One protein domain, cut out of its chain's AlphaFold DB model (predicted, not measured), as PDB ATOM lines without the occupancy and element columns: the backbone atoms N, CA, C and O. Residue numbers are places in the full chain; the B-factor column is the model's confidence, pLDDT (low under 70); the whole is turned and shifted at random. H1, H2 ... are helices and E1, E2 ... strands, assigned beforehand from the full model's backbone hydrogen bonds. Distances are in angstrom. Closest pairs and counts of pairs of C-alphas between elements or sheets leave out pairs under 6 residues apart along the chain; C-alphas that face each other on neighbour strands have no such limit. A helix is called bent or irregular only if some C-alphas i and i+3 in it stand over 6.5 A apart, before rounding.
ATOM      1  N   VAL A   2      14.844 -48.964 -15.934       65.62
ATOM      2  CA  VAL A   2      15.414 -47.837 -15.163       65.62
ATOM      3  C   VAL A   2      15.216 -46.453 -15.802       65.62
ATOM      4  O   VAL A   2      14.889 -45.498 -15.103       65.62
ATOM      5  N   GLY A   3      15.303 -46.340 -17.134       68.50
ATOM      6  CA  GLY A   3      15.051 -45.065 -17.823       68.50
ATOM      7  C   GLY A   3      13.644 -44.501 -17.581       68.50
ATOM      8  O   GLY A   3      13.475 -43.289 -17.492       68.50
ATOM      9  N   GLY A   4      12.647 -45.373 -17.391       72.12
ATOM     10  CA  GLY A   4      11.283 -44.961 -17.049       72.12
ATOM     11  C   GLY A   4      11.170 -44.402 -15.629       72.12
ATOM     12  O   GLY A   4      10.477 -43.408 -15.426       72.12
ATOM     13  N   TRP A   5      11.887 -44.988 -14.665       78.12
ATOM     14  CA  TRP A   5      11.938 -44.482 -13.291       78.12
ATOM     15  C   TRP A   5      12.624 -43.113 -13.223       78.12
ATOM     16  O   TRP A   5      12.052 -42.176 -12.676       78.12
ATOM     17  N   ILE A   6      13.774 -42.950 -13.886       75.19
ATOM     18  CA  ILE A   6      14.496 -41.667 -13.944       75.19
ATOM     19  C   ILE A   6      13.650 -40.585 -14.618       75.19
ATOM     20  O   ILE A   6      13.539 -39.473 -14.102       75.19
ATOM     21  N   ALA A   7      13.018 -40.902 -15.754       79.50
ATOM     22  CA  ALA A   7      12.101 -39.977 -16.413       79.50
ATOM     23  C   ALA A   7      10.934 -39.591 -15.488       79.50
ATOM     24  O   ALA A   7      10.547 -38.424 -15.448       79.50
ATOM     25  N   GLY A   8      10.420 -40.547 -14.708       83.56
ATOM     26  CA  GLY A   8       9.407 -40.318 -13.680       83.56
ATOM     27  C   GLY A   8       9.871 -39.376 -12.568       83.56
ATOM     28  O   GLY A   8       9.143 -38.445 -12.232       83.56
ATOM     29  N   GLU A   9      11.085 -39.555 -12.044       85.69
ATOM     30  CA  GLU A   9      11.673 -38.689 -11.010       85.69
ATOM     31  C   GLU A   9      11.885 -37.257 -11.513       85.69
ATOM     32  O   GLU A   9      11.459 -36.294 -10.870       85.69
ATOM     33  N   VAL A  10      12.460 -37.095 -12.712       83.00
ATOM     34  CA  VAL A  10      12.612 -35.774 -13.348       83.00
ATOM     35  C   VAL A  10      11.244 -35.118 -13.541       83.00
ATOM     36  O   VAL A  10      11.066 -33.939 -13.228       83.00
ATOM     37  N   PHE A  11      10.249 -35.877 -14.004       84.94
ATOM     38  CA  PHE A  11       8.893 -35.376 -14.215       84.94
ATOM     39  C   PHE A  11       8.206 -34.972 -12.901       84.94
ATOM     40  O   PHE A  11       7.587 -33.908 -12.828       84.94
ATOM     41  N   ALA A  12       8.362 -35.761 -11.835       86.81
ATOM     42  CA  ALA A  12       7.831 -35.456 -10.509       86.81
ATOM     43  C   ALA A  12       8.462 -34.180  -9.927       86.81
ATOM     44  O   ALA A  12       7.753 -33.309  -9.411       86.81
ATOM     45  N   GLN A  13       9.782 -34.023 -10.055       87.75
ATOM     46  CA  GLN A  13      10.482 -32.805  -9.643       87.75
ATOM     47  C   GLN A  13      10.050 -31.587 -10.474       87.75
ATOM     48  O   GLN A  13       9.821 -30.510  -9.913       87.75
ATOM     49  N   ALA A  14       9.879 -31.742 -11.791       84.12
ATOM     50  CA  ALA A  14       9.378 -30.686 -12.668       84.12
ATOM     51  C   ALA A  14       7.975 -30.231 -12.248       84.12
ATOM     52  O   ALA A  14       7.760 -29.040 -12.032       84.12
ATOM     53  N   LEU A  15       7.039 -31.156 -12.021       84.62
ATOM     54  CA  LEU A  15       5.675 -30.829 -11.585       84.62
ATOM     55  C   LEU A  15       5.631 -30.065 -10.253       84.62
ATOM     56  O   LEU A  15       4.853 -29.120 -10.117       84.62
ATOM     57  N   ARG A  16       6.482 -30.416  -9.280       83.88
ATOM     58  CA  ARG A  16       6.554 -29.709  -7.983       83.88
ATOM     59  C   ARG A  16       7.041 -28.264  -8.127       83.88
ATOM     60  O   ARG A  16       6.603 -27.385  -7.382       83.88
ATOM     61  N   ASN A  17       7.935 -28.026  -9.083       80.50
ATOM     62  CA  ASN A  17       8.560 -26.728  -9.324       80.50
ATOM     63  C   ASN A  17       7.759 -25.840 -10.290       80.50
ATOM     64  O   ASN A  17       7.767 -24.615 -10.156       80.50
ATOM     65  N   CYS A  18       7.029 -26.440 -11.229       79.44
ATOM     66  CA  CYS A  18       6.220 -25.762 -12.238       79.44
ATOM     67  C   CYS A  18       4.823 -25.419 -11.715       79.44
ATOM     68  O   CYS A  18       3.801 -25.830 -12.269       79.44
ATOM     69  N   ARG A  19       4.771 -24.641 -10.625       69.88
ATOM     70  CA  ARG A  19       3.506 -24.170 -10.050       69.88
ATOM     71  C   ARG A  19       2.749 -23.335 -11.084       69.88
ATOM     72  O   ARG A  19       3.223 -22.284 -11.503       69.88
ATOM     73  N   GLY A  20       1.567 -23.805 -11.479       67.12
ATOM     74  CA  GLY A  20       0.702 -23.095 -12.422       67.12
ATOM     75  C   GLY A  20       0.918 -23.434 -13.900       67.12
ATOM     76  O   GLY A  20       0.415 -22.697 -14.745       67.12
ATOM     77  N   ALA A  21       1.606 -24.533 -14.234       72.56
ATOM     78  CA  ALA A  21       1.567 -25.080 -15.589       72.56
ATOM     79  C   ALA A  21       0.138 -25.558 -15.911       72.56
ATOM     80  O   ALA A  21      -0.289 -26.624 -15.473       72.56
ATOM     81  N   ARG A  22      -0.631 -24.721 -16.615       74.88
ATOM     82  CA  ARG A  22      -2.043 -24.982 -16.958       74.88
ATOM     83  C   ARG A  22      -2.209 -25.748 -18.264       74.88
ATOM     84  O   ARG A  22      -3.261 -26.326 -18.504       74.88
ATOM     85  N   ASP A  23      -1.180 -25.737 -19.098       81.31
ATOM     86  CA  ASP A  23      -1.167 -26.406 -20.386       81.31
ATOM     87  C   ASP A  23       0.204 -27.040 -20.665       81.31
ATOM     88  O   ASP A  23       1.204 -26.802 -19.976       81.31
ATOM     89  N   ARG A  24       0.238 -27.874 -21.709       81.75
ATOM     90  CA  ARG A  24       1.451 -28.560 -22.167       81.75
ATOM     91  C   ARG A  24       2.580 -27.579 -22.488       81.75
ATOM     92  O   ARG A  24       3.743 -27.896 -22.258       81.75
ATOM     93  N   TRP A  25       2.252 -26.411 -23.035       81.44
ATOM     94  CA  TRP A  25       3.240 -25.436 -23.483       81.44
ATOM     95  C   TRP A  25       3.966 -24.784 -22.303       81.44
ATOM     96  O   TRP A  25       5.195 -24.756 -22.281       81.44
ATOM     97  N   TRP A  26       3.232 -24.350 -21.279       80.38
ATOM     98  CA  TRP A  26       3.783 -23.832 -20.029       80.38
ATOM     99  C   TRP A  26       4.600 -24.884 -19.294       80.38
ATOM    100  O   TRP A  26       5.662 -24.566 -18.760       80.38
ATOM    101  N   PHE A  27       4.138 -26.136 -19.299       82.38
ATOM    102  CA  PHE A  27       4.900 -27.235 -18.721       82.38
ATOM    103  C   PHE A  27       6.231 -27.450 -19.457       82.38
ATOM    104  O   PHE A  27       7.281 -27.468 -18.818       82.38
ATOM    105  N   MET A  28       6.219 -27.513 -20.796       78.81
ATOM    106  CA  MET A  28       7.446 -27.609 -21.601       78.81
ATOM    107  C   MET A  28       8.376 -26.414 -21.366       78.81
ATOM    108  O   MET A  28       9.575 -26.583 -21.172       78.81
ATOM    109  N   LYS A  29       7.842 -25.194 -21.319       78.31
ATOM    110  CA  LYS A  29       8.648 -23.998 -21.050       78.31
ATOM    111  C   LYS A  29       9.288 -24.035 -19.662       78.31
ATOM    112  O   LYS A  29      10.384 -23.519 -19.472       78.31
ATOM    113  N   CYS A  30       8.608 -24.633 -18.692       77.94
ATOM    114  CA  CYS A  30       9.109 -24.744 -17.336       77.94
ATOM    115  C   CYS A  30      10.161 -25.856 -17.179       77.94
ATOM    116  O   CYS A  30      11.167 -25.629 -16.505       77.94
ATOM    117  N   ILE A  31       9.977 -27.016 -17.827       77.69
ATOM    118  CA  ILE A  31      10.946 -28.121 -17.763       77.69
ATOM    119  C   ILE A  31      12.261 -27.769 -18.472       77.69
ATOM    120  O   ILE A  31      13.326 -28.102 -17.960       77.69
ATOM    121  N   PHE A  32      12.186 -27.025 -19.583       73.94
ATOM    122  CA  PHE A  32      13.337 -26.533 -20.353       73.94
ATOM    123  C   PHE A  32      13.830 -25.147 -19.923       73.94
ATOM    124  O   PHE A  32      14.568 -24.493 -20.657       73.94
ATOM    125  N   ASN A  33      13.417 -24.673 -18.752       72.44
ATOM    126  CA  ASN A  33      14.036 -23.498 -18.154       72.44
ATOM    127  C   ASN A  33      15.419 -23.871 -17.578       72.44
ATOM    128  O   ASN A  33      15.693 -25.056 -17.378       72.44
ATOM    129  N   GLN A  34      16.256 -22.879 -17.254       68.81
ATOM    130  CA  GLN A  34      17.560 -23.056 -16.592       68.81
ATOM    131  C   GLN A  34      17.373 -23.592 -15.164       68.81
ATOM    132  O   GLN A  34      17.436 -22.868 -14.170       68.81
ATOM    133  N   ARG A  35      17.022 -24.869 -15.060       73.75
ATOM    134  CA  ARG A  35      16.741 -25.587 -13.821       73.75
ATOM    135  C   ARG A  35      17.468 -26.906 -13.859       73.75
ATOM    136  O   ARG A  35      17.580 -27.508 -14.920       73.75
ATOM    137  N   ARG A  36      17.902 -27.356 -12.690       76.25
ATOM    138  CA  ARG A  36      18.635 -28.599 -12.503       76.25
ATOM    139  C   ARG A  36      17.765 -29.609 -11.754       76.25
ATOM    140  O   ARG A  36      17.190 -29.273 -10.721       76.25
ATOM    141  N   TYR A  37      17.683 -30.823 -12.278       76.88
ATOM    142  CA  TYR A  37      17.000 -31.980 -11.710       76.88
ATOM    143  C   TYR A  37      18.059 -33.014 -11.355       76.88
ATOM    144  O   TYR A  37      18.816 -33.454 -12.220       76.88
ATOM    145  N   LEU A  38      18.139 -33.361 -10.076       76.38
ATOM    146  CA  LEU A  38      19.101 -34.331  -9.572       76.38
ATOM    147  C   LEU A  38      18.352 -35.629  -9.280       76.38
ATOM    148  O   LEU A  38      17.421 -35.632  -8.474       76.38
ATOM    149  N   VAL A  39      18.735 -36.708  -9.953       74.62
ATOM    150  CA  VAL A  39      18.218 -38.060  -9.712       74.62
ATOM    151  C   VAL A  39      19.422 -38.941  -9.423       74.62
ATOM    152  O   VAL A  39      20.228 -39.179 -10.319       74.62
ATOM    153  N   ASP A  40      19.574 -39.372  -8.173       76.69
ATOM    154  CA  ASP A  40      20.808 -39.985  -7.668       76.69
ATOM    155  C   ASP A  40      22.044 -39.135  -8.043       76.69
ATOM    156  O   ASP A  40      22.073 -37.928  -7.806       76.69
ATOM    157  N   ASP A  41      23.036 -39.740  -8.699       64.06
ATOM    158  CA  ASP A  41      24.234 -39.070  -9.217       64.06
ATOM    159  C   ASP A  41      24.057 -38.562 -10.664       64.06
ATOM    160  O   ASP A  41      25.033 -38.418 -11.406       64.06
ATOM    161  N   LEU A  42      22.824 -38.439 -11.165       63.88
ATOM    162  CA  LEU A  42      22.531 -37.908 -12.497       63.88
ATOM    163  C   LEU A  42      21.998 -36.487 -12.378       63.88
ATOM    164  O   LEU A  42      20.982 -36.230 -11.735       63.88
ATOM    165  N   VAL A  43      22.665 -35.575 -13.071       67.75
ATOM    166  CA  VAL A  43      22.222 -34.197 -13.224       67.75
ATOM    167  C   VAL A  43      21.572 -34.056 -14.595       67.75
ATOM    168  O   VAL A  43      22.205 -34.320 -15.613       67.75
ATOM    169  N   PHE A  44      20.316 -33.626 -14.620       71.38
ATOM    170  CA  PHE A  44      19.591 -33.229 -15.823       71.38
ATOM    171  C   PHE A  44      19.242 -31.748 -15.724       71.38
ATOM    172  O   PHE A  44      19.013 -31.252 -14.623       71.38
ATOM    173  N   GLY A  45      19.165 -31.029 -16.843       69.19
ATOM    174  CA  GLY A  45      18.764 -29.622 -16.828       69.19
ATOM    175  C   GLY A  45      19.828 -28.639 -17.306       69.19
ATOM    176  O   GLY A  45      20.621 -28.970 -18.177       69.19
ATOM    177  N   ASP A  46      19.784 -27.415 -16.768       67.25
ATOM    178  CA  ASP A  46      20.504 -26.233 -17.283       67.25
ATOM    179  C   ASP A  46      20.227 -25.972 -18.773       67.25
ATOM    180  O   ASP A  46      21.076 -25.541 -19.555       67.25
ATOM    181  N   TYR A  47      18.977 -26.204 -19.171       70.94
ATOM    182  CA  TYR A  47      18.525 -25.889 -20.513       70.94
ATOM    183  C   TYR A  47      18.437 -24.373 -20.684       70.94
ATOM    184  O   TYR A  47      17.722 -23.669 -19.971       70.94
ATOM    185  N   GLY A  48      19.215 -23.880 -21.638       65.31
ATOM    186  CA  GLY A  48      19.332 -22.472 -21.970       65.31
ATOM    187  C   GLY A  48      18.742 -22.163 -23.327       65.31
ATOM    188  O   GLY A  48      19.203 -22.728 -24.316       65.31
ATOM    189  N   GLY A  49      17.775 -21.250 -23.391       68.69
ATOM    190  CA  GLY A  49      17.387 -20.612 -24.650       68.69
ATOM    191  C   GLY A  49      18.326 -19.460 -25.019       68.69
ATOM    192  O   GLY A  49      19.417 -19.329 -24.453       68.69
ATOM    193  N   ASP A  50      17.870 -18.601 -25.928       74.00
ATOM    194  CA  ASP A  50      18.522 -17.319 -26.183       74.00
ATOM    195  C   ASP A  50      18.551 -16.480 -24.901       74.00
ATOM    196  O   ASP A  50      17.554 -16.363 -24.182       74.00
ATOM    197  N   CYS A  51      19.697 -15.871 -24.625       73.44
ATOM    198  CA  CYS A  51      19.874 -14.974 -23.496       73.44
ATOM    199  C   CYS A  51      20.437 -13.636 -23.970       73.44
ATOM    200  O   CYS A  51      21.036 -13.532 -25.040       73.44
ATOM    201  N   ASN A  52      20.229 -12.591 -23.169       80.25
ATOM    202  CA  ASN A  52      20.888 -11.313 -23.405       80.25
ATOM    203  C   ASN A  52      22.337 -11.353 -22.883       80.25
ATOM    204  O   ASN A  52      22.682 -12.154 -22.012       80.25
ATOM    205  N   SER A  53      23.178 -10.447 -23.386       74.88
ATOM    206  CA  SER A  53      24.606 -10.385 -23.040       74.88
ATOM    207  C   SER A  53      24.878 -10.159 -21.546       74.88
ATOM    208  O   SER A  53      25.928 -10.548 -21.040       74.88
ATOM    209  N   MET A  54      23.935  -9.552 -20.816       78.81
ATOM    210  CA  MET A  54      24.051  -9.320 -19.375       78.81
ATOM    211  C   MET A  54      23.769 -10.586 -18.552       78.81
ATOM    212  O   MET A  54      24.433 -10.834 -17.554       78.81
ATOM    213  N   ALA A  55      22.810 -11.409 -18.966       71.62
ATOM    214  CA  ALA A  55      22.533 -12.688 -18.327       71.62
ATOM    215  C   ALA A  55      23.702 -13.656 -18.550       71.62
ATOM    216  O   ALA A  55      24.137 -14.330 -17.618       71.62
ATOM    217  N   GLU A  56      24.262 -13.678 -19.762       72.62
ATOM    218  CA  GLU A  56      25.428 -14.504 -20.085       72.62
ATOM    219  C   GLU A  56      26.651 -14.143 -19.229       72.62
ATOM    220  O   GLU A  56      27.307 -15.037 -18.675       72.62
ATOM    221  N   SER A  57      26.923 -12.841 -19.062       71.25
ATOM    222  CA  SER A  57      28.034 -12.352 -18.235       71.25
ATOM    223  C   SER A  57      27.840 -12.642 -16.746       71.25
ATOM    224  O   SER A  57      28.817 -12.848 -16.031       71.25
ATOM    225  N   GLN A  58      26.590 -12.754 -16.291       74.44
ATOM    226  CA  GLN A  58      26.238 -13.181 -14.933       74.44
ATOM    227  C   GLN A  58      26.227 -14.704 -14.745       74.44
ATOM    228  O   GLN A  58      25.913 -15.188 -13.660       74.44
ATOM    229  N   GLY A  59      26.600 -15.474 -15.770       67.38
ATOM    230  CA  GLY A  59      26.752 -16.921 -15.655       67.38
ATOM    231  C   GLY A  59      25.578 -17.736 -16.190       67.38
ATOM    232  O   GLY A  59      25.611 -18.954 -16.049       67.38
ATOM    233  N   ALA A  60      24.588 -17.112 -16.836       67.69
ATOM    234  CA  ALA A  60      23.487 -17.838 -17.460       67.69
ATOM    235  C   ALA A  60      24.000 -18.858 -18.489       67.69
ATOM    236  O   ALA A  60      24.949 -18.609 -19.242       67.69
ATOM    237  N   VAL A  61      23.345 -20.016 -18.511       71.50
ATOM    238  CA  VAL A  61      23.621 -21.104 -19.446       71.50
ATOM    239  C   VAL A  61      22.745 -20.876 -20.675       71.50
ATOM    240  O   VAL A  61      21.531 -21.019 -20.590       71.50
ATOM    241  N   CYS A  62      23.319 -20.434 -21.792       71.19
ATOM    242  CA  CYS A  62      22.565 -19.994 -22.973       71.19
ATOM    243  C   CYS A  62      22.780 -20.925 -24.162       71.19
ATOM    244  O   CYS A  62      23.884 -21.437 -24.335       71.19
ATOM    245  N   ASN A  63      21.754 -21.096 -25.003       71.06
ATOM    246  CA  ASN A  63      21.788 -21.962 -26.192       71.06
ATOM    247  C   ASN A  63      22.149 -23.436 -25.904       71.06
ATOM    248  O   ASN A  63      22.729 -24.122 -26.741       71.06
ATOM    249  N   CYS A  64      21.773 -23.932 -24.722       67.75
ATOM    250  CA  CYS A  64      22.074 -25.285 -24.239       67.75
ATOM    251  C   CYS A  64      20.884 -26.252 -24.323       67.75
ATOM    252  O   CYS A  64      20.884 -27.313 -23.704       67.75
ATOM    253  N   ASN A  65      19.851 -25.916 -25.096       60.62
ATOM    254  CA  ASN A  65      18.731 -26.821 -25.378       60.62
ATOM    255  C   ASN A  65      19.105 -28.007 -26.296       60.62
ATOM    256  O   ASN A  65      18.270 -28.877 -26.523       60.62
ATOM    257  N   GLN A  66      20.344 -28.051 -26.799       54.84
ATOM    258  CA  GLN A  66      20.895 -29.125 -27.639       54.84
ATOM    259  C   GLN A  66      21.390 -30.346 -26.832       54.84
ATOM    260  O   GLN A  66      21.793 -31.343 -27.424       54.84
ATOM    261  N   GLY A  67      21.347 -30.290 -25.494       52.75
ATOM    262  CA  GLY A  67      21.909 -31.328 -24.627       52.75
ATOM    263  C   GLY A  67      23.428 -31.208 -24.460       52.75
ATOM    264  O   GLY A  67      24.111 -30.544 -25.240       52.75
ATOM    265  N   GLY A  68      23.955 -31.805 -23.387       54.41
ATOM    266  CA  GLY A  68      25.392 -31.805 -23.112       54.41
ATOM    267  C   GLY A  68      26.176 -32.781 -23.989       54.41
ATOM    268  O   GLY A  68      25.630 -33.751 -24.503       54.41
ATOM    269  N   ASN A  69      27.480 -32.545 -24.132       55.25
ATOM    270  CA  ASN A  69      28.396 -33.389 -24.911       55.25
ATOM    271  C   ASN A  69      29.082 -34.496 -24.083       55.25
ATOM    272  O   ASN A  69      29.967 -35.182 -24.592       55.25
ATOM    273  N   ALA A  70      28.726 -34.643 -22.806       53.03
ATOM    274  CA  ALA A  70      29.381 -35.549 -21.868       53.03
ATOM    275  C   ALA A  70      28.486 -36.742 -21.530       53.03
ATOM    276  O   ALA A  70      27.460 -36.582 -20.872       53.03
ATOM    277  N   VAL A  71      28.919 -37.933 -21.931       57.19
ATOM    278  CA  VAL A  71      28.279 -39.217 -21.656       57.19
ATOM    279  C   VAL A  71      28.929 -39.886 -20.456       57.19
ATOM    280  O   VAL A  71      30.151 -40.009 -20.382       57.19
ATOM    281  N   TYR A  72      28.090 -40.379 -19.547       61.16
ATOM    282  CA  TYR A  72      28.504 -41.219 -18.429       61.16
ATOM    283  C   TYR A  72      27.894 -42.607 -18.589       61.16
ATOM    284  O   TYR A  72      26.681 -42.770 -18.480       61.16
ATOM    285  N   MET A  73      28.725 -43.621 -18.797       63.28
ATOM    286  CA  MET A  73      28.303 -45.012 -18.750       63.28
ATOM    287  C   MET A  73      28.174 -45.423 -17.284       63.28
ATOM    288  O   MET A  73      29.133 -45.365 -16.508       63.28
ATOM    289  N   LYS A  74      26.961 -45.811 -16.890       68.00
ATOM    290  CA  LYS A  74      26.673 -46.326 -15.551       68.00
ATOM    291  C   LYS A  74      26.374 -47.816 -15.637       68.00
ATOM    292  O   LYS A  74      25.631 -48.246 -16.515       68.00
ATOM    293  N   LYS A  75      26.941 -48.593 -14.716       69.75
ATOM    294  CA  LYS A  75      26.592 -49.999 -14.507       69.75
ATOM    295  C   LYS A  75      25.534 -50.103 -13.416       69.75
ATOM    296  O   LYS A  75      25.592 -49.379 -12.421       69.75
ATOM    297  N   TYR A  76      24.591 -51.017 -13.595       72.38
ATOM    298  CA  TYR A  76      23.612 -51.343 -12.566       72.38
ATOM    299  C   TYR A  76      24.145 -52.477 -11.701       72.38
ATOM    300  O   TYR A  76      24.601 -53.491 -12.223       72.38
ATOM    301  N   VAL A  77      24.122 -52.273 -10.388       75.94
ATOM    302  CA  VAL A  77      24.491 -53.289  -9.393       75.94
ATOM    303  C   VAL A  77      23.236 -53.818  -8.687       75.94
ATOM    304  O   VAL A  77      22.116 -53.463  -9.069       75.94
ATOM    305  N   GLU A  78      23.409 -54.660  -7.666       75.88
ATOM    306  CA  GLU A  78      22.306 -55.102  -6.804       75.88
ATOM    307  C   GLU A  78      21.446 -53.917  -6.318       75.88
ATOM    308  O   GLU A  78      21.932 -52.804  -6.080       75.88
ATOM    309  N   ASP A  79      20.138 -54.159  -6.225       72.69
ATOM    310  CA  ASP A  79      19.093 -53.158  -5.956       72.69
ATOM    311  C   ASP A  79      18.915 -52.075  -7.037       72.69
ATOM    312  O   ASP A  79      18.384 -51.002  -6.757       72.69
ATOM    313  N   TYR A  80      19.348 -52.323  -8.280       63.00
ATOM    314  CA  TYR A  80      19.201 -51.396  -9.419       63.00
ATOM    315  C   TYR A  80      19.885 -50.035  -9.233       63.00
ATOM    316  O   TYR A  80      19.566 -49.067  -9.929       63.00
ATOM    317  N   ARG A  81      20.866 -49.955  -8.334       63.56
ATOM    318  CA  ARG A  81      21.634 -48.730  -8.102       63.56
ATOM    319  C   ARG A  81      22.576 -48.462  -9.273       63.56
ATOM    320  O   ARG A  81      23.315 -49.351  -9.701       63.56
ATOM    321  N   ALA A  82      22.554 -47.234  -9.788       65.81
ATOM    322  CA  ALA A  82      23.400 -46.811 -10.899       65.81
ATOM    323  C   ALA A  82      24.778 -46.361 -10.388       65.81
ATOM    324  O   ALA A  82      24.900 -45.285  -9.814       65.81
ATOM    325  N   GLN A  83      25.828 -47.146 -10.632       66.81
ATOM    326  CA  GLN A  83      27.209 -46.759 -10.323       66.81
ATOM    327  C   GLN A  83      27.949 -46.323 -11.584       66.81
ATOM    328  O   GLN A  83      27.812 -46.940 -12.638       66.81
ATOM    329  N   VAL A  84      28.771 -45.279 -11.482       64.56
ATOM    330  CA  VAL A  84      29.640 -44.847 -12.585       64.56
ATOM    331  C   VAL A  84      30.619 -45.974 -12.923       64.56
ATOM    332  O   VAL A  84      31.304 -46.496 -12.042       64.56
ATOM    333  N   ALA A  85      30.676 -46.379 -14.193       70.69
ATOM    334  CA  ALA A  85      31.718 -47.286 -14.650       70.69
ATOM    335  C   ALA A  85      33.044 -46.514 -14.699       70.69
ATOM    336  O   ALA A  85      33.098 -45.421 -15.259       70.69
ATOM    337  N   SER A  86      34.107 -47.073 -14.119       65.00
ATOM    338  CA  SER A  86      35.417 -46.418 -13.978       65.00
ATOM    339  C   SER A  86      36.024 -45.941 -15.304       65.00
ATOM    340  O   SER A  86      36.780 -44.978 -15.308       65.00
ATOM    341  N   GLU A  87      35.655 -46.570 -16.422       65.56
ATOM    342  CA  GLU A  87      36.108 -46.234 -17.783       65.56
ATOM    343  C   GLU A  87      34.962 -45.715 -18.676       65.56
ATOM    344  O   GLU A  87      35.110 -45.547 -19.880       65.56
ATOM    345  N   GLY A  88      33.793 -45.453 -18.087       58.00
ATOM    346  CA  GLY A  88      32.557 -45.123 -18.792       58.00
ATOM    347  C   GLY A  88      32.397 -43.661 -19.196       58.00
ATOM    348  O   GLY A  88      31.320 -43.268 -19.637       58.00
ATOM    349  N   PHE A  89      33.406 -42.823 -18.982       59.75
ATOM    350  CA  PHE A  89      33.304 -41.400 -19.273       59.75
ATOM    351  C   PHE A  89      33.747 -41.118 -20.705       59.75
ATOM    352  O   PHE A  89      34.909 -41.311 -21.057       59.75
ATOM    353  N   MET A  90      32.821 -40.623 -21.522       53.78
ATOM    354  CA  MET A  90      33.116 -40.190 -22.880       53.78
ATOM    355  C   MET A  90      32.570 -38.789 -23.097       53.78
ATOM    356  O   MET A  90      31.367 -38.555 -23.067       53.78
ATOM    357  N   THR A  91      33.457 -37.841 -23.368       54.53
ATOM    358  CA  THR A  91      33.061 -36.542 -23.908       54.53
ATOM    359  C   THR A  91      33.123 -36.617 -25.419       54.53
ATOM    360  O   THR A  91      34.201 -36.808 -25.985       54.53
ATOM    361  N   PHE A  92      31.995 -36.424 -26.088       50.84
ATOM    362  CA  PHE A  92      32.040 -36.102 -27.502       50.84
ATOM    363  C   PHE A  92      32.681 -34.723 -27.642       50.84
ATOM    364  O   PHE A  92      32.306 -33.777 -26.940       50.84
TER     365      PHE A  92
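Overview. This is residues 2 to 92 of the 116 residues of the protein "Receptor-type adenylate cyclase" of Trypanosoma rangeli (UniProt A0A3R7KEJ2). Two separate two-stranded hairpins make a loose, spread-out model: the small hairpin E1 and E2 lies in the middle with the long helix H1 packed on it, mainly on E1, while the longer hairpin E3 and E4, bent in E4, is at one end. H2 stands about perpendicular to H1 and makes a corner with it, its last residue, Ile 31, coming close to Ala 14 of H1, and at the end of the model away from E3 and E4 residues 54 to 59, of which 54 to 57 belong to the short helix H3, stick out. The printed part has 91 residues with three named helices and four named strands, in the order H1, H2, E1, E2, H3, E3, E4; both sheets are antiparallel and the class is mixed, helices and strands. The whole is loose, with a radius of gyration of the C-alphas of 15.5 A and spans of 44 by 31 by 18 A.

Arrangement. E3, residues 70 to 76, and E4, residues 82 to 91, form an antiparallel hairpin at 153 degrees between their directions. N 73 and O 88 are within hydrogen-bond range at 2.8 A, and so are N 83 and O 75 at 2.9 A. E4 bends by 87 degrees at residue 86. E1, residues 36 to 39, and E2, residues 42 to 45, form the other hairpin, antiparallel at 154 degrees, with N 37 and O 44 2.7 A apart. E3 is apart from both E1 and E2, and so is E4. H1, residues 2 to 17, has 7 pairs of C-alphas within 8 A of E1, the closest being Val 10 and Tyr 37 at 6.0 A. H2, residues 24 to 31, is close to H1 but not clearly touching; the closest C-alphas, of Ala 14 and Ile 31, are 5.9 A apart, and their lines are about perpendicular at 84 degrees. H3, residues 53 to 57, is apart from H1, H2, E1 and E4. In H1, H2 and H3 every O i to N i+4 pair is within hydrogen-bond range.

Along the chain. H1 begins at C-alpha 2, (15.414, -47.837, -15.163), and is 22.9 A long. H2 measures 10.5 A, E1 9.9 A, E2 10.1 A and H3 6.2 A. E3 and E4 each measure 19.2 A, and E4 ends at C-alpha 91, (33.061, -36.542, -23.908).

Size, cuts and confidence. The C-alphas of Ser 53 and Glu 78 are the two farthest apart, at 47.6 A. The printed part has no cut. The link from H3 to E3, residues 58 to 69, is long. The mean pLDDT of the printed part is 71.2; 38 residues are under 70, among them 64 to 75, 80 to 84 and 86 to 92.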